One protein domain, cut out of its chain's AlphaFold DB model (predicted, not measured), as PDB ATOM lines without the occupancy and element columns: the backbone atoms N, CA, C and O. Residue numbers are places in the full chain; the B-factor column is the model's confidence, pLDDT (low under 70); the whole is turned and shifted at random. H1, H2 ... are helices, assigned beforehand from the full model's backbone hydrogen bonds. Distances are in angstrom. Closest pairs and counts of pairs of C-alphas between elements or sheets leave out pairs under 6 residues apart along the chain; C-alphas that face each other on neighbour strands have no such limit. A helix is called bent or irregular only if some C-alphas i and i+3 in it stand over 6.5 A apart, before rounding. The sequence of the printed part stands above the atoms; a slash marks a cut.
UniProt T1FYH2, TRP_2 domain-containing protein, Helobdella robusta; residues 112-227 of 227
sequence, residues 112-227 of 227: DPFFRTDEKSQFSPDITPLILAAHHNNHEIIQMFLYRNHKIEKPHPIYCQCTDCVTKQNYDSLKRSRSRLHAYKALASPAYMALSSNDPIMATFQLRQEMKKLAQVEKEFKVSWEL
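AT A GLANCE: This is residues 112 to 227 of the 227 residues of the protein "TRP_2 domain-containing protein" of Helobdella robusta (UniProt T1FYH2). Two long helices, H4 and H6, run opposite ways at a shallow tilt but only come close to each other, while three short helices, H1, H2 and H5, gather where H4 ends and H6 begins. H7 folds back from the end of H6 and packs on both H6 and H4, and H3 sits near the beginning of H4 without touching any helix. The printed part has 116 residues with seven named helices, H1 to H7 in chain order, and no named strand; the class is all helix. It is compact, with a radius of gyration of the C-alphas of 14.4 A and spans of 36 by 33 by 26 A.

HOW THE PARTS SIT: H1, residues 129 to 135, and H2, residues 139 to 146, form a helical hairpin; they touch at Ala 133 and Ile 142, whose C-alphas, the closest, are 5.8 A apart. Their steep tilt of 37 degrees is only just past shallow. H3, residues 163 to 171, is apart from H2 and is close to but not clearly touching H4, residues 173 to 187; the closest C-alphas, of Lys 168 and Arg 176, are 6.4 A apart. H4 touches H1 with residues 182 to 187 alone, about perpendicular at 75 degrees; the closest C-alphas, of Ala 134 and Ala 186, are 4.9 A apart. H5, residues 190 to 196, touches H2 at a shallow tilt of 32 degrees, the same way, with the C-alphas of His 139 and Ala 191 closest at 5.2 A. H6, residues 200 to 217, touches H5 with residues 200 to 204 alone; the closest C-alphas, of Met 193 and Pro 200, are 5.4 A apart. H4 and H6 are close but not clearly touching, at 18 degrees, with the C-alphas of Tyr 184 and Met 211 closest at 7.5 A. H7, residues 219 to 225, forms a helical hairpin with H6, with the C-alphas of Ala 215 and Lys 222 closest at 5.0 A. H7 also touches H4, with the C-alphas of Leu 181 and Trp 225 closest at 7.5 A. In H1 to H5 every O i to N i+4 pair is within hydrogen-bond range; in H6 12 of 14 are, and in H7 1 of 3, beside 3 of 4 O i to N i+3 pairs.

IN THESE COORDINATES: H1 begins at C-alpha 129, (32.875, 33.253, -8.527). H4 is 21.1 A long and H6 25.9 A; H3 is 12.1 A. H7 is irregular, with C-alphas 220 and 223 8.7 A apart, and ends at C-alpha 225, (14.196, 23.819, -4.970).

THE WHOLE: The C-alphas of Asp 118 and Asp 199 are farthest apart, 40.0 A. The printed part has no cut. The link from H2 to H3 is long, 16 residues; residues 112 to 128 also hold no named element. Mean pLDDT of the printed part is 90.6; residues 118 to 119 and 225 to 227 are under 70.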
ATOM      1  N   ASP A 112      25.310  43.124 -19.507       82.38
ATOM      2  CA  ASP A 112      24.796  42.209 -18.481       82.38
ATOM      3  C   ASP A 112      24.899  40.746 -18.979       82.38
ATOM      4  O   ASP A 112      24.338  40.434 -20.043       82.38
ATOM      5  N   PRO A 113      25.621  39.861 -18.251       81.56
ATOM      6  CA  PRO A 113      25.837  38.464 -18.639       81.56
ATOM      7  C   PRO A 113      24.542  37.718 -18.981       81.56
ATOM      8  O   PRO A 113      24.534  36.779 -19.783       81.56
ATOM      9  N   PHE A 114      23.413  38.176 -18.437       85.75
ATOM     10  CA  PHE A 114      22.091  37.665 -18.755       85.75
ATOM     11  C   PHE A 114      21.748  37.710 -20.252       85.75
ATOM     12  O   PHE A 114      21.064  36.812 -20.736       85.75
ATOM     13  N   PHE A 115      22.237  38.684 -21.020       86.38
ATOM     14  CA  PHE A 115      21.922  38.809 -22.453       86.38
ATOM     15  C   PHE A 115      22.956  38.151 -23.372       86.38
ATOM     16  O   PHE A 115      22.847  38.248 -24.594       86.38
ATOM     17  N   ARG A 116      23.966  37.477 -22.808       81.69
ATOM     18  CA  ARG A 116      24.935  36.709 -23.594       81.69
ATOM     19  C   ARG A 116      24.268  35.491 -24.226       81.69
ATOM     20  O   ARG A 116      23.591  34.724 -23.536       81.69
ATOM     21  N   THR A 117      24.477  35.328 -25.526       70.81
ATOM     22  CA  THR A 117      24.001  34.190 -26.327       70.81
ATOM     23  C   THR A 117      25.135  33.248 -26.730       70.81
ATOM     24  O   THR A 117      24.882  32.235 -27.375       70.81
ATOM     25  N   ASP A 118      26.383  33.573 -26.380       68.25
ATOM     26  CA  ASP A 118      27.562  32.799 -26.740       68.25
ATOM     27  C   ASP A 118      27.877  31.718 -25.693       68.25
ATOM     28  O   ASP A 118      28.237  32.011 -24.557       68.25
ATOM     29  N   GLU A 119      27.789  30.447 -26.092       64.88
ATOM     30  CA  GLU A 119      28.172  29.275 -25.282       64.88
ATOM     31  C   GLU A 119      29.697  29.066 -25.268       64.88
ATOM     32  O   GLU A 119      30.202  27.987 -25.563       64.88
ATOM     33  N   LYS A 120      30.469  30.126 -25.005       73.62
ATOM     34  CA  LYS A 120      31.937  30.023 -24.914       73.62
ATOM     35  C   LYS A 120      32.414  29.524 -23.550       73.62
ATOM     36  O   LYS A 120      33.520  29.011 -23.454       73.62
ATOM     37  N   SER A 121      31.587  29.702 -22.524       83.69
ATOM     38  CA  SER A 121      31.872  29.294 -21.151       83.69
ATOM     39  C   SER A 121      31.309  27.909 -20.862       83.69
ATOM     40  O   SER A 121      30.203  27.582 -21.296       83.69
ATOM     41  N   GLN A 122      32.032  27.127 -20.059       86.31
ATOM     42  CA  GLN A 122      31.494  25.909 -19.443       86.31
ATOM     43  C   GLN A 122      30.508  26.221 -18.300       86.31
ATOM     44  O   GLN A 122      29.707  25.370 -17.911       86.31
ATOM     45  N   PHE A 123      30.550  27.443 -17.760       89.75
ATOM     46  CA  PHE A 123      29.687  27.896 -16.680       89.75
ATOM     47  C   PHE A 123      28.502  28.696 -17.226       89.75
ATOM     48  O   PHE A 123      28.572  29.380 -18.247       89.75
ATOM     49  N   SER A 124      27.371  28.630 -16.521       89.94
ATOM     50  CA  SER A 124      26.230  29.482 -16.859       89.94
ATOM     51  C   SER A 124      26.607  30.951 -16.627       89.94
ATOM     52  O   SER A 124      27.192  31.249 -15.588       89.94
ATOM     53  N   PRO A 125      26.240  31.893 -17.517       88.12
ATOM     54  CA  PRO A 125      26.703  33.285 -17.434       88.12
ATOM     55  C   PRO A 125      26.242  34.038 -16.173       88.12
ATOM     56  O   PRO A 125      26.750  35.110 -15.874       88.12
ATOM     57  N   ASP A 126      25.259  33.510 -15.447       88.69
ATOM     58  CA  ASP A 126      24.785  34.043 -14.167       88.69
ATOM     59  C   ASP A 126      25.545  33.499 -12.937       88.69
ATOM     60  O   ASP A 126      25.324  33.977 -11.823       88.69
ATOM     61  N   ILE A 127      26.440  32.522 -13.116       93.06
ATOM     62  CA  ILE A 127      27.306  32.009 -12.053       93.06
ATOM     63  C   ILE A 127      28.476  32.972 -11.869       93.06
ATOM     64  O   ILE A 127      29.363  33.076 -12.710       93.06
ATOM     65  N   THR A 128      28.492  33.664 -10.733       93.94
ATOM     66  CA  THR A 128      29.651  34.450 -10.296       93.94
ATOM     67  C   THR A 128      30.629  33.575  -9.502       93.94
ATOM     68  O   THR A 128      30.209  32.553  -8.947       93.94
ATOM     69  N   PRO A 129      31.904  33.985  -9.348       96.31
ATOM     70  CA  PRO A 129      32.875  33.253  -8.527       96.31
ATOM     71  C   PRO A 129      32.383  32.952  -7.103       96.31
ATOM     72  O   PRO A 129      32.520  31.832  -6.615       96.31
ATOM     73  N   LEU A 130      31.721  33.919  -6.455       97.44
ATOM     74  CA  LEU A 130      31.155  33.735  -5.115       97.44
ATOM     75  C   LEU A 130      29.949  32.776  -5.106       97.44
ATOM     76  O   LEU A 130      29.823  31.972  -4.183       97.44
ATOM     77  N   ILE A 131      29.083  32.823  -6.127       97.62
ATOM     78  CA  ILE A 131      27.972  31.864  -6.271       97.62
ATOM     79  C   ILE A 131      28.525  30.443  -6.427       97.62
ATOM     80  O   ILE A 131      28.055  29.534  -5.745       97.62
ATOM     81  N   LEU A 132      29.550  30.259  -7.265       97.75
ATOM     82  CA  LEU A 132      30.175  28.956  -7.479       97.75
ATOM     83  C   LEU A 132      30.843  28.436  -6.199       97.75
ATOM     84  O   LEU A 132      30.608  27.298  -5.799       97.75
ATOM     85  N   ALA A 133      31.603  29.280  -5.498       98.19
ATOM     86  CA  ALA A 133      32.227  28.913  -4.227       98.19
ATOM     87  C   ALA A 133      31.190  28.471  -3.178       98.19
ATOM     88  O   ALA A 133      31.401  27.490  -2.460       98.19
ATOM     89  N   ALA A 134      30.042  29.155  -3.130       98.06
ATOM     90  CA  ALA A 134      28.919  28.794  -2.275       98.06
ATOM     91  C   ALA A 134      28.256  27.471  -2.694       98.06
ATOM     92  O   ALA A 134      27.932  26.666  -1.820       98.06
ATOM     93  N   HIS A 135      28.105  27.195  -3.996       97.12
ATOM     94  CA  HIS A 135      27.609  25.898  -4.490       97.12
ATOM     95  C   HIS A 135      28.518  24.736  -4.078       97.12
ATOM     96  O   HIS A 135      28.017  23.679  -3.710       97.12
ATOM     97  N   HIS A 136      29.834  24.952  -4.066       96.81
ATOM     98  CA  HIS A 136      30.819  23.980  -3.579       96.81
ATOM     99  C   HIS A 136      30.987  23.978  -2.047       96.81
ATOM    100  O   HIS A 136      31.775  23.193  -1.523       96.81
ATOM    101  N   ASN A 137      30.256  24.835  -1.321       96.88
ATOM    102  CA  ASN A 137      30.311  24.969   0.139       96.88
ATOM    103  C   ASN A 137      31.748  25.149   0.687       96.88
ATOM    104  O   ASN A 137      32.072  24.688   1.783       96.88
ATOM    105  N   ASN A 138      32.623  25.806  -0.085       96.88
ATOM    106  CA  ASN A 138      34.030  25.992   0.266       96.88
ATOM    107  C   ASN A 138      34.203  27.264   1.111       96.88
ATOM    108  O   ASN A 138      34.283  28.371   0.577       96.88
ATOM    109  N   HIS A 139      34.254  27.101   2.435       96.56
ATOM    110  CA  HIS A 139      34.310  28.222   3.379       96.56
ATOM    111  C   HIS A 139      35.528  29.133   3.175       96.56
ATOM    112  O   HIS A 139      35.390  30.343   3.316       96.56
ATOM    113  N   GLU A 140      36.690  28.583   2.807       97.62
ATOM    114  CA  GLU A 140      37.926  29.355   2.643       97.62
ATOM    115  C   GLU A 140      37.799  30.321   1.456       97.62
ATOM    116  O   GLU A 140      38.021  31.525   1.600       97.62
ATOM    117  N   ILE A 141      37.342  29.823   0.303       98.06
ATOM    118  CA  ILE A 141      37.125  30.654  -0.890       98.06
ATOM    119  C   ILE A 141      36.018  31.683  -0.640       98.06
ATOM    120  O   ILE A 141      36.171  32.859  -0.977       98.06
ATOM    121  N   ILE A 142      34.902  31.268  -0.030       98.19
ATOM    122  CA  ILE A 142      33.798  32.180   0.304       98.19
ATOM    123  C   ILE A 142      34.312  33.320   1.187       98.19
ATOM    124  O   ILE A 142      34.050  34.488   0.902       98.19
ATOM    125  N   GLN A 143      35.084  32.999   2.224       97.69
ATOM    126  CA  GLN A 143      35.664  33.976   3.136       97.69
ATOM    127  C   GLN A 143      36.595  34.960   2.407       97.69
ATOM    128  O   GLN A 143      36.511  36.166   2.651       97.69
ATOM    129  N   MET A 144      37.422  34.490   1.463       97.25
ATOM    130  CA  MET A 144      38.277  35.359   0.641       97.25
ATOM    131  C   MET A 144      37.479  36.409  -0.148       97.25
ATOM    132  O   MET A 144      37.907  37.565  -0.232       97.25
ATOM    133  N   PHE A 145      36.331  36.028  -0.713       97.00
ATOM    134  CA  PHE A 145      35.447  36.945  -1.439       97.00
ATOM    135  C   PHE A 145      34.685  37.887  -0.497       97.00
ATOM    136  O   PHE A 145      34.598  39.086  -0.771       97.00
ATOM    137  N   LEU A 146      34.173  37.382   0.630       96.50
ATOM    138  CA  LEU A 146      33.455  38.198   1.615       96.50
ATOM    139  C   LEU A 146      34.349  39.295   2.217       96.50
ATOM    140  O   LEU A 146      33.905  40.436   2.330       96.50
ATOM    141  N   TYR A 147      35.623  39.007   2.517       96.00
ATOM    142  CA  TYR A 147      36.578  40.023   2.996       96.00
ATOM    143  C   TYR A 147      36.836  41.155   1.999       96.00
ATOM    144  O   TYR A 147      37.233  42.250   2.390       96.00
ATOM    145  N   ARG A 148      36.588  40.907   0.713       94.12
ATOM    146  CA  ARG A 148      36.682  41.897  -0.367       94.12
ATOM    147  C   ARG A 148      35.344  42.586  -0.647       94.12
ATOM    148  O   ARG A 148      35.188  43.226  -1.680       94.12
ATOM    149  N   ASN A 149      34.377  42.472   0.266       93.75
ATOM    150  CA  ASN A 149      33.032  43.039   0.165       93.75
ATOM    151  C   ASN A 149      32.190  42.493  -1.002       93.75
ATOM    152  O   ASN A 149      31.203  43.121  -1.398       93.75
ATOM    153  N   HIS A 150      32.527  41.318  -1.543       94.50
ATOM    154  CA  HIS A 150      31.619  40.636  -2.458       94.50
ATOM    155  C   HIS A 150      30.432  40.083  -1.671       94.50
ATOM    156  O   HIS A 150      30.585  39.546  -0.576       94.50
ATOM    157  N   LYS A 151      29.235  40.182  -2.245       95.50
ATOM    158  CA  LYS A 151      28.000  39.656  -1.660       95.50
ATOM    159  C   LYS A 151      27.132  39.044  -2.747       95.50
ATOM    160  O   LYS A 151      27.176  39.482  -3.894       95.50
ATOM    161  N   ILE A 152      26.338  38.047  -2.378       96.00
ATOM    162  CA  ILE A 152      25.328  37.487  -3.268       96.00
ATOM    163  C   ILE A 152      24.076  38.335  -3.105       96.00
ATOM    164  O   ILE A 152      23.505  38.419  -2.018       96.00
ATOM    165  N   GLU A 153      23.667  39.000  -4.180       93.88
ATOM    166  CA  GLU A 153      22.454  39.804  -4.151       93.88
ATOM    167  C   GLU A 153      21.224  38.906  -4.126       93.88
ATOM    168  O   GLU A 153      21.090  37.962  -4.909       93.88
ATOM    169  N   LYS A 154      20.306  39.207  -3.205       93.31
ATOM    170  CA  LYS A 154      19.053  38.472  -3.114       93.31
ATOM    171  C   LYS A 154      18.199  38.771  -4.351       93.31
ATOM    172  O   LYS A 154      17.893  39.941  -4.592       93.31
ATOM    173  N   PRO A 155      17.765  37.750  -5.114       94.69
ATOM    174  CA  PRO A 155      16.921  37.983  -6.276       94.69
ATOM    175  C   PRO A 155      15.600  38.653  -5.898       94.69
ATOM    176  O   PRO A 155      15.009  38.349  -4.860       94.69
ATOM    177  N   HIS A 156      15.092  39.510  -6.784       93.38
ATOM    178  CA  HIS A 156      13.778  40.121  -6.609       93.38
ATOM    179  C   HIS A 156      12.653  39.067  -6.530       93.38
ATOM    180  O   HIS A 156      12.771  37.990  -7.136       93.38
ATOM    181  N   PRO A 157      11.524  39.393  -5.867       90.69
ATOM    182  CA  PRO A 157      10.324  38.560  -5.885       90.69
ATOM    183  C   PRO A 157       9.863  38.243  -7.313       90.69
ATOM    184  O   PRO A 157      10.046  39.053  -8.226       90.69
ATOM    185  N   ILE A 158       9.211  37.092  -7.508       88.44
ATOM    186  CA  ILE A 158       8.754  36.630  -8.835       88.44
ATOM    187  C   ILE A 158       7.914  37.700  -9.547       88.44
ATOM    188  O   ILE A 158       8.118  37.968 -10.729       88.44
ATOM    189  N   TYR A 159       7.014  38.340  -8.803       89.75
ATOM    190  CA  TYR A 159       6.060  39.343  -9.278       89.75
ATOM    191  C   TYR A 159       6.627  40.774  -9.336       89.75
ATOM    192  O   TYR A 159       5.870  41.732  -9.461       89.75
ATOM    193  N   CYS A 160       7.947  40.954  -9.225       94.19
ATOM    194  CA  CYS A 160       8.561  42.273  -9.357       94.19
ATOM    195  C   CYS A 160       8.380  42.838 -10.777       94.19
ATOM    196  O   CYS A 160       8.696  42.166 -11.758       94.19
ATOM    197  N   GLN A 161       7.927  44.093 -10.861       95.75
ATOM    198  CA  GLN A 161       7.653  44.813 -12.111       95.75
ATOM    199  C   GLN A 161       8.673  45.927 -12.413       95.75
ATOM    200  O   GLN A 161       8.385  46.829 -13.197       95.75
ATOM    201  N   CYS A 162       9.864  45.904 -11.799       96.88
ATOM    202  CA  CYS A 162      10.911  46.854 -12.180       96.88
ATOM    203  C   CYS A 162      11.366  46.620 -13.631       96.88
ATOM    204  O   CYS A 162      11.248  45.509 -14.160       96.88
ATOM    205  N   THR A 163      11.923  47.660 -14.252       96.31
ATOM    206  CA  THR A 163      12.391  47.643 -15.648       96.31
ATOM    207  C   THR A 163      13.302  46.458 -15.944       96.31
ATOM    208  O   THR A 163      13.116  45.780 -16.953       96.31
ATOM    209  N   ASP A 164      14.228  46.142 -15.040       92.94
ATOM    210  CA  ASP A 164      15.205  45.069 -15.238       92.94
ATOM    211  C   ASP A 164      14.544  43.688 -15.180       92.94
ATOM    212  O   ASP A 164      14.810  42.824 -16.013       92.94
ATOM    213  N   CYS A 165      13.630  43.482 -14.227       94.25
ATOM    214  CA  CYS A 165      12.895  42.226 -14.089       94.25
ATOM    215  C   CYS A 165      11.994  41.959 -15.295       94.25
ATOM    216  O   CYS A 165      11.974  40.831 -15.788       94.25
ATOM    217  N   VAL A 166      11.284  42.985 -15.770       95.38
ATOM    218  CA  VAL A 166      10.405  42.888 -16.941       95.38
ATOM    219  C   VAL A 166      11.228  42.652 -18.207       95.38
ATOM    220  O   VAL A 166      10.912  41.749 -18.977       95.38
ATOM    221  N   THR A 167      12.335  43.380 -18.388       94.94
ATOM    222  CA  THR A 167      13.243  43.189 -19.531       94.94
ATOM    223  C   THR A 167      13.806  41.767 -19.564       94.94
ATOM    224  O   THR A 167      13.716  41.100 -20.592       94.94
ATOM    225  N   LYS A 168      14.323  41.256 -18.437       93.31
ATOM    226  CA  LYS A 168      14.861  39.886 -18.353       93.31
ATOM    227  C   LYS A 168      13.785  38.823 -18.572       93.31
ATOM    228  O   LYS A 168      14.051  37.820 -19.222       93.31
ATOM    229  N   GLN A 169      12.572  39.047 -18.065       92.50
ATOM    230  CA  GLN A 169      11.439  38.137 -18.256       92.50
ATOM    231  C   GLN A 169      10.996  38.045 -19.716       92.50
ATOM    232  O   GLN A 169      10.728  36.945 -20.188       92.50
ATOM    233  N   ASN A 170      10.916  39.185 -20.404       93.81
ATOM    234  CA  ASN A 170      10.519  39.246 -21.809       93.81
ATOM    235  C   ASN A 170      11.613  38.716 -22.740       93.81
ATOM    236  O   ASN A 170      11.304  38.248 -23.830       93.81
ATOM    237  N   TYR A 171      12.876  38.805 -22.317       93.12
ATOM    238  CA  TYR A 171      14.002  38.261 -23.061       93.12
ATOM    239  C   TYR A 171      14.065  36.732 -22.962       93.12
ATOM    240  O   TYR A 171      14.025  36.057 -23.984       93.12
ATOM    241  N   ASP A 172      14.151  36.186 -21.743       92.12
ATOM    242  CA  ASP A 172      14.205  34.739 -21.513       92.12
ATOM    243  C   ASP A 172      13.750  34.395 -20.083       92.12
ATOM    244  O   ASP A 172      14.485  34.539 -19.097       92.12
ATOM    245  N   SER A 173      12.508  33.925 -19.958       90.81
ATOM    246  CA  SER A 173      11.921  33.548 -18.671       90.81
ATOM    247  C   SER A 173      12.632  32.361 -18.015       90.81
ATOM    248  O   SER A 173      12.787  32.353 -16.790       90.81
ATOM    249  N   LEU A 174      13.117  31.393 -18.801       90.25
ATOM    250  CA  LEU A 174      13.793  30.202 -18.294       90.25
ATOM    251  C   LEU A 174      15.184  30.554 -17.763       90.25
ATOM    252  O   LEU A 174      15.540  30.149 -16.655       90.25
ATOM    253  N   LYS A 175      15.946  31.375 -18.496       91.00
ATOM    254  CA  LYS A 175      17.245  31.891 -18.038       91.00
ATOM    255  C   LYS A 175      17.095  32.726 -16.769       91.00
ATOM    256  O   LYS A 175      17.918  32.608 -15.861       91.00
ATOM    257  N   ARG A 176      16.020  33.518 -16.653       91.44
ATOM    258  CA  ARG A 176      15.700  34.279 -15.429       91.44
ATOM    259  C   ARG A 176      15.413  33.355 -14.249       91.44
ATOM    260  O   ARG A 176      15.937  33.592 -13.163       91.44
ATOM    261  N   SER A 177      14.616  32.310 -14.462       91.88
ATOM    262  CA  SER A 177      14.304  31.317 -13.431       91.88
ATOM    263  C   SER A 177      15.554  30.544 -12.982       91.88
ATOM    264  O   SER A 177      15.821  30.435 -11.784       91.88
ATOM    265  N   ARG A 178      16.405  30.121 -13.931       92.12
ATOM    266  CA  ARG A 178      17.689  29.457 -13.651       92.12
ATOM    267  C   ARG A 178      18.639  30.345 -12.847       92.12
ATOM    268  O   ARG A 178      19.182  29.898 -11.841       92.12
ATOM    269  N   SER A 179      18.787  31.610 -13.243       93.31
ATOM    270  CA  SER A 179      19.622  32.579 -12.522       93.31
ATOM    271  C   SER A 179      19.140  32.809 -11.091       93.31
ATOM    272  O   SER A 179      19.936  32.797 -10.149       93.31
ATOM    273  N   ARG A 180      17.819  32.930 -10.899       93.94
ATOM    274  CA  ARG A 180      17.220  33.010  -9.565       93.94
ATOM    275  C   ARG A 180      17.566  31.768  -8.741       93.94
ATOM    276  O   ARG A 180      18.027  31.908  -7.611       93.94
ATOM    277  N   LEU A 181      17.376  30.574  -9.299       93.12
ATOM    278  CA  LEU A 181      17.695  29.314  -8.629       93.12
ATOM    279  C   LEU A 181      19.162  29.248  -8.191       93.12
ATOM    280  O   LEU A 181      19.427  28.910  -7.040       93.12
ATOM    281  N   HIS A 182      20.111  29.592  -9.064       94.94
ATOM    282  CA  HIS A 182      21.535  29.582  -8.719       94.94
ATOM    283  C   HIS A 182      21.863  30.527  -7.559       94.94
ATOM    284  O   HIS A 182      22.567  30.122  -6.630       94.94
ATOM    285  N   ALA A 183      21.304  31.740  -7.562       96.06
ATOM    286  CA  ALA A 183      21.475  32.687  -6.467       96.06
ATOM    287  C   ALA A 183      20.879  32.161  -5.149       96.06
ATOM    288  O   ALA A 183      21.553  32.193  -4.125       96.06
ATOM    289  N   TYR A 184      19.659  31.610  -5.160       95.50
ATOM    290  CA  TYR A 184      19.052  31.039  -3.949       95.50
ATOM    291  C   TYR A 184      19.801  29.813  -3.425       95.50
ATOM    292  O   TYR A 184      19.989  29.706  -2.216       95.50
ATOM    293  N   LYS A 185      20.278  28.919  -4.301       95.06
ATOM    294  CA  LYS A 185      21.129  27.788  -3.893       95.06
ATOM    295  C   LYS A 185      22.402  28.264  -3.199       95.06
ATOM    296  O   LYS A 185      22.794  27.700  -2.186       95.06
ATOM    297  N   ALA A 186      23.023  29.317  -3.722       96.94
ATOM    298  CA  ALA A 186      24.216  29.890  -3.120       96.94
ATOM    299  C   ALA A 186      23.917  30.587  -1.782       96.94
ATOM    300  O   ALA A 186      24.638  30.370  -0.814       96.94
ATOM    301  N   LEU A 187      22.814  31.339  -1.685       96.75
ATOM    302  CA  LEU A 187      22.347  31.925  -0.422       96.75
ATOM    303  C   LEU A 187      22.028  30.857   0.632       96.75
ATOM    304  O   LEU A 187      22.230  31.107   1.815       96.75
ATOM    305  N   ALA A 188      21.546  29.684   0.207       95.44
ATOM    306  CA  ALA A 188      21.229  28.538   1.057       95.44
ATOM    307  C   ALA A 188      22.451  27.699   1.460       95.44
ATOM    308  O   ALA A 188      22.311  26.767   2.250       95.44
ATOM    309  N   SER A 189      23.636  28.012   0.931       96.19
ATOM    310  CA  SER A 189      24.871  27.311   1.268       96.19
ATOM    311  C   SER A 189      25.184  27.459   2.765       96.19
ATOM    312  O   SER A 189      25.270  28.593   3.249       96.19
ATOM    313  N   PRO A 190      25.396  26.356   3.511       96.00
ATOM    314  CA  PRO A 190      25.716  26.417   4.937       96.00
ATOM    315  C   PRO A 190      26.953  27.265   5.244       96.00
ATOM    316  O   PRO A 190      26.930  28.064   6.179       96.00
ATOM    317  N   ALA A 191      28.015  27.137   4.441       96.50
ATOM    318  CA  ALA A 191      29.234  27.923   4.603       96.50
ATOM    319  C   ALA A 191      28.986  29.411   4.335       96.50
ATOM    320  O   ALA A 191      29.477  30.252   5.084       96.50
ATOM    321  N   TYR A 192      28.192  29.744   3.311       97.25
ATOM    322  CA  TYR A 192      27.834  31.136   3.041       97.25
ATOM    323  C   TYR A 192      27.028  31.729   4.198       97.25
ATOM    324  O   TYR A 192      27.427  32.747   4.755       97.25
ATOM    325  N   MET A 193      25.960  31.048   4.633       95.88
ATOM    326  CA  MET A 193      25.124  31.489   5.753       95.88
ATOM    327  C   MET A 193      25.924  31.692   7.040       95.88
ATOM    328  O   MET A 193      25.723  32.695   7.721       95.88
ATOM    329  N   ALA A 194      26.828  30.764   7.363       96.31
ATOM    330  CA  ALA A 194      27.656  30.837   8.562       96.31
ATOM    331  C   ALA A 194      28.606  32.044   8.557       96.31
ATOM    332  O   ALA A 194      28.898  32.590   9.618       96.31
ATOM    333  N   LEU A 195      29.082  32.460   7.380       95.62
ATOM    334  CA  LEU A 195      30.031  33.565   7.236       95.62
ATOM    335  C   LEU A 195      29.355  34.922   6.985       95.62
ATOM    336  O   LEU A 195      29.957  35.955   7.268       95.62
ATOM    337  N   SER A 196      28.139  34.942   6.434       94.69
ATOM    338  CA  SER A 196      27.472  36.174   5.995       94.69
ATOM    339  C   SER A 196      26.297  36.615   6.872       94.69
ATOM    340  O   SER A 196      25.861  37.759   6.747       94.69
ATOM    341  N   SER A 197      25.722  35.731   7.696       93.25
ATOM    342  CA  SER A 197      24.544  36.032   8.522       93.25
ATOM    343  C   SER A 197      24.900  36.168  10.002       93.25
ATOM    344  O   SER A 197      25.614  35.335  10.551       93.25
ATOM    345  N   ASN A 198      24.320  37.167  10.672       92.62
ATOM    346  CA  ASN A 198      24.420  37.317  12.129       92.62
ATOM    347  C   ASN A 198      23.642  36.228  12.885       92.62
ATOM    348  O   ASN A 198      24.033  35.834  13.979       92.62
ATOM    349  N   ASP A 199      22.537  35.755  12.300       94.81
ATOM    350  CA  ASP A 199      21.744  34.635  12.807       94.81
ATOM    351  C   ASP A 199      21.539  33.626  11.665       94.81
ATOM    352  O   ASP A 199      20.574  33.726  10.894       94.81
ATOM    353  N   PRO A 200      22.485  32.686  11.482       94.19
ATOM    354  CA  PRO A 200      22.399  31.687  10.424       94.19
ATOM    355  C   PRO A 200      21.159  30.802  10.557       94.19
ATOM    356  O   PRO A 200      20.541  30.482   9.548       94.19
ATOM    357  N   ILE A 201      20.745  30.466  11.783       93.31
ATOM    358  CA  ILE A 201      19.616  29.564  12.041       93.31
ATOM    359  C   ILE A 201      18.316  30.205  11.553       93.31
ATOM    360  O   ILE A 201      17.585  29.606  10.757       93.31
ATOM    361  N   MET A 202      18.032  31.436  11.988       94.06
ATOM    362  CA  MET A 202      16.846  32.165  11.540       94.06
ATOM    363  C   MET A 202      16.871  32.385  10.023       94.06
ATOM    364  O   MET A 202      15.859  32.159   9.352       94.06
ATOM    365  N   ALA A 203      18.027  32.760   9.466       93.56
ATOM    366  CA  ALA A 203      18.189  32.954   8.027       93.56
ATOM    367  C   ALA A 203      17.890  31.671   7.233       93.56
ATOM    368  O   ALA A 203      17.187  31.732   6.221       93.56
ATOM    369  N   THR A 204      18.332  30.500   7.710       93.06
ATOM    370  CA  THR A 204      18.010  29.205   7.094       93.06
ATOM    371  C   THR A 204      16.504  28.963   7.046       93.06
ATOM    372  O   THR A 204      15.973  28.600   5.994       93.06
ATOM    373  N   PHE A 205      15.783  29.182   8.153       93.75
ATOM    374  CA  PHE A 205      14.333  28.964   8.187       93.75
ATOM    375  C   PHE A 205      13.576  29.900   7.240       93.75
ATOM    376  O   PHE A 205      12.694  29.445   6.505       93.75
ATOM    377  N   GLN A 206      13.941  31.182   7.223       93.69
ATOM    378  CA  GLN A 206      13.330  32.173   6.338       93.69
ATOM    379  C   GLN A 206      13.571  31.829   4.866       93.69
ATOM    380  O   GLN A 206      12.621  31.785   4.079       93.69
ATOM    381  N   LEU A 207      14.819  31.513   4.505       93.56
ATOM    382  CA  LEU A 207      15.177  31.187   3.129       93.56
ATOM    383  C   LEU A 207      14.492  29.898   2.662       93.56
ATOM    384  O   LEU A 207      13.935  29.858   1.566       93.56
ATOM    385  N   ARG A 208      14.433  28.871   3.517       92.06
ATOM    386  CA  ARG A 208      13.712  27.626   3.222       92.06
ATOM    387  C   ARG A 208      12.229  27.876   2.955       92.06
ATOM    388  O   ARG A 208      11.655  27.281   2.044       92.06
ATOM    389  N   GLN A 209      11.583  28.730   3.750       92.00
ATOM    390  CA  GLN A 209      10.173  29.064   3.547       92.00
ATOM    391  C   GLN A 209       9.951  29.800   2.219       92.00
ATOM    392  O   GLN A 209       8.964  29.541   1.530       92.00
ATOM    393  N   GLU A 210      10.860  30.700   1.854       91.62
ATOM    394  CA  GLU A 210      10.821  31.427   0.587       91.62
ATOM    395  C   GLU A 210      11.021  30.492  -0.608       91.62
ATOM    396  O   GLU A 210      10.169  30.455  -1.495       91.62
ATOM    397  N   MET A 211      12.059  29.654  -0.588       91.00
ATOM    398  CA  MET A 211      12.334  28.677  -1.648       91.00
ATOM    399  C   MET A 211      11.171  27.700  -1.853       91.00
ATOM    400  O   MET A 211      10.797  27.428  -2.992       91.00
ATOM    401  N   LYS A 212      10.509  27.247  -0.777       89.50
ATOM    402  CA  LYS A 212       9.294  26.414  -0.881       89.50
ATOM    403  C   LYS A 212       8.150  27.104  -1.623       89.50
ATOM    404  O   LYS A 212       7.434  26.443  -2.371       89.50
ATOM    405  N   LYS A 213       7.955  28.412  -1.420       89.00
ATOM    406  CA  LYS A 213       6.940  29.187  -2.156       89.00
ATOM    407  C   LYS A 213       7.329  29.323  -3.627       89.00
ATOM    408  O   LYS A 213       6.478  29.131  -4.489       89.00
ATOM    409  N   LEU A 214       8.605  29.598  -3.912       87.75
ATOM    410  CA  LEU A 214       9.118  29.683  -5.284       87.75
ATOM    411  C   LEU A 214       8.920  28.359  -6.035       87.75
ATOM    412  O   LEU A 214       8.416  28.380  -7.153       87.75
ATOM    413  N   ALA A 215       9.188  27.216  -5.396       86.62
ATOM    414  CA  ALA A 215       9.026  25.882  -5.987       86.62
ATOM    415  C   ALA A 215       7.588  25.558  -6.435       86.62
ATOM    416  O   ALA A 215       7.373  24.723  -7.313       86.62
ATOM    417  N   GLN A 216       6.583  26.188  -5.815       86.19
ATOM    418  CA  GLN A 216       5.176  26.023  -6.197       86.19
ATOM    419  C   GLN A 216       4.811  26.843  -7.440       86.19
ATOM    420  O   GLN A 216       3.895  26.464  -8.174       86.19
ATOM    421  N   VAL A 217       5.517  27.954  -7.662       85.81
ATOM    422  CA  VAL A 217       5.274  28.892  -8.763       85.81
ATOM    423  C   VAL A 217       6.124  28.531  -9.983       85.81
ATOM    424  O   VAL A 217       5.582  28.405 -11.076       85.81
ATOM    425  N   GLU A 218       7.428  28.318  -9.796       84.25
ATOM    426  CA  GLU A 218       8.400  27.983 -10.847       84.25
ATOM    427  C   GLU A 218       8.568  26.466 -10.957       84.25
ATOM    428  O   GLU A 218       9.451  25.848 -10.348       84.25
ATOM    429  N   LYS A 219       7.666  25.846 -11.717       80.75
ATOM    430  CA  LYS A 219       7.588  24.386 -11.856       80.75
ATOM    431  C   LYS A 219       8.738  23.803 -12.675       80.75
ATOM    432  O   LYS A 219       9.041  22.623 -12.516       80.75
ATOM    433  N   GLU A 220       9.387  24.620 -13.499       80.62
ATOM    434  CA  GLU A 220      10.486  24.263 -14.401       80.62
ATOM    435  C   GLU A 220      11.672  23.638 -13.653       80.62
ATOM    436  O   GLU A 220      12.357  22.773 -14.190       80.62
ATOM    437  N   PHE A 221      11.873  24.021 -12.387       77.00
ATOM    438  CA  PHE A 221      12.979  23.549 -11.549       77.00
ATOM    439  C   PHE A 221      12.529  22.976 -10.203       77.00
ATOM    440  O   PHE A 221      13.318  22.947  -9.261       77.00
ATOM    441  N   LYS A 222      11.280  22.504 -10.089       74.50
ATOM    442  CA  LYS A 222      10.673  22.086  -8.812       74.50
ATOM    443  C   LYS A 222      11.591  21.211  -7.939       74.50
ATOM    444  O   LYS A 222      11.800  21.538  -6.779       74.50
ATOM    445  N   VAL A 223      12.199  20.168  -8.512       71.19
ATOM    446  CA  VAL A 223      13.108  19.245  -7.794       71.19
ATOM    447  C   VAL A 223      14.360  19.956  -7.263       71.19
ATOM    448  O   VAL A 223      14.850  19.643  -6.187       71.19
ATOM    449  N   SER A 224      14.873  20.952  -7.987       73.25
ATOM    450  CA  SER A 224      16.070  21.699  -7.579       73.25
ATOM    451  C   SER A 224      15.834  22.676  -6.427       73.25
ATOM    452  O   SER A 224      16.810  23.163  -5.855       73.25
ATOM    453  N   TRP A 225      14.574  22.978  -6.104       64.50
ATOM    454  CA  TRP A 225      14.196  23.819  -4.970       64.50
ATOM    455  C   TRP A 225      14.023  23.034  -3.664       64.50
ATOM    456  O   TRP A 225      13.965  23.646  -2.601       64.50
ATOM    457  N   GLU A 226      13.927  21.703  -3.729       64.19
ATOM    458  CA  GLU A 226      13.625  20.823  -2.588       64.19
ATOM    459  C   GLU A 226      14.874  20.410  -1.774       64.19
ATOM    460  O   GLU A 226      14.843  19.392  -1.087       64.19
ATOM    461  N   LEU A 227      15.947  21.215  -1.829       55.38
ATOM    462  CA  LEU A 227      17.185  21.041  -1.050       55.38
ATOM    463  C   LEU A 227      16.957  21.078   0.473       55.38
ATOM    464  O   LEU A 227      16.142  21.906   0.958       55.38
TER     465      LEU A 227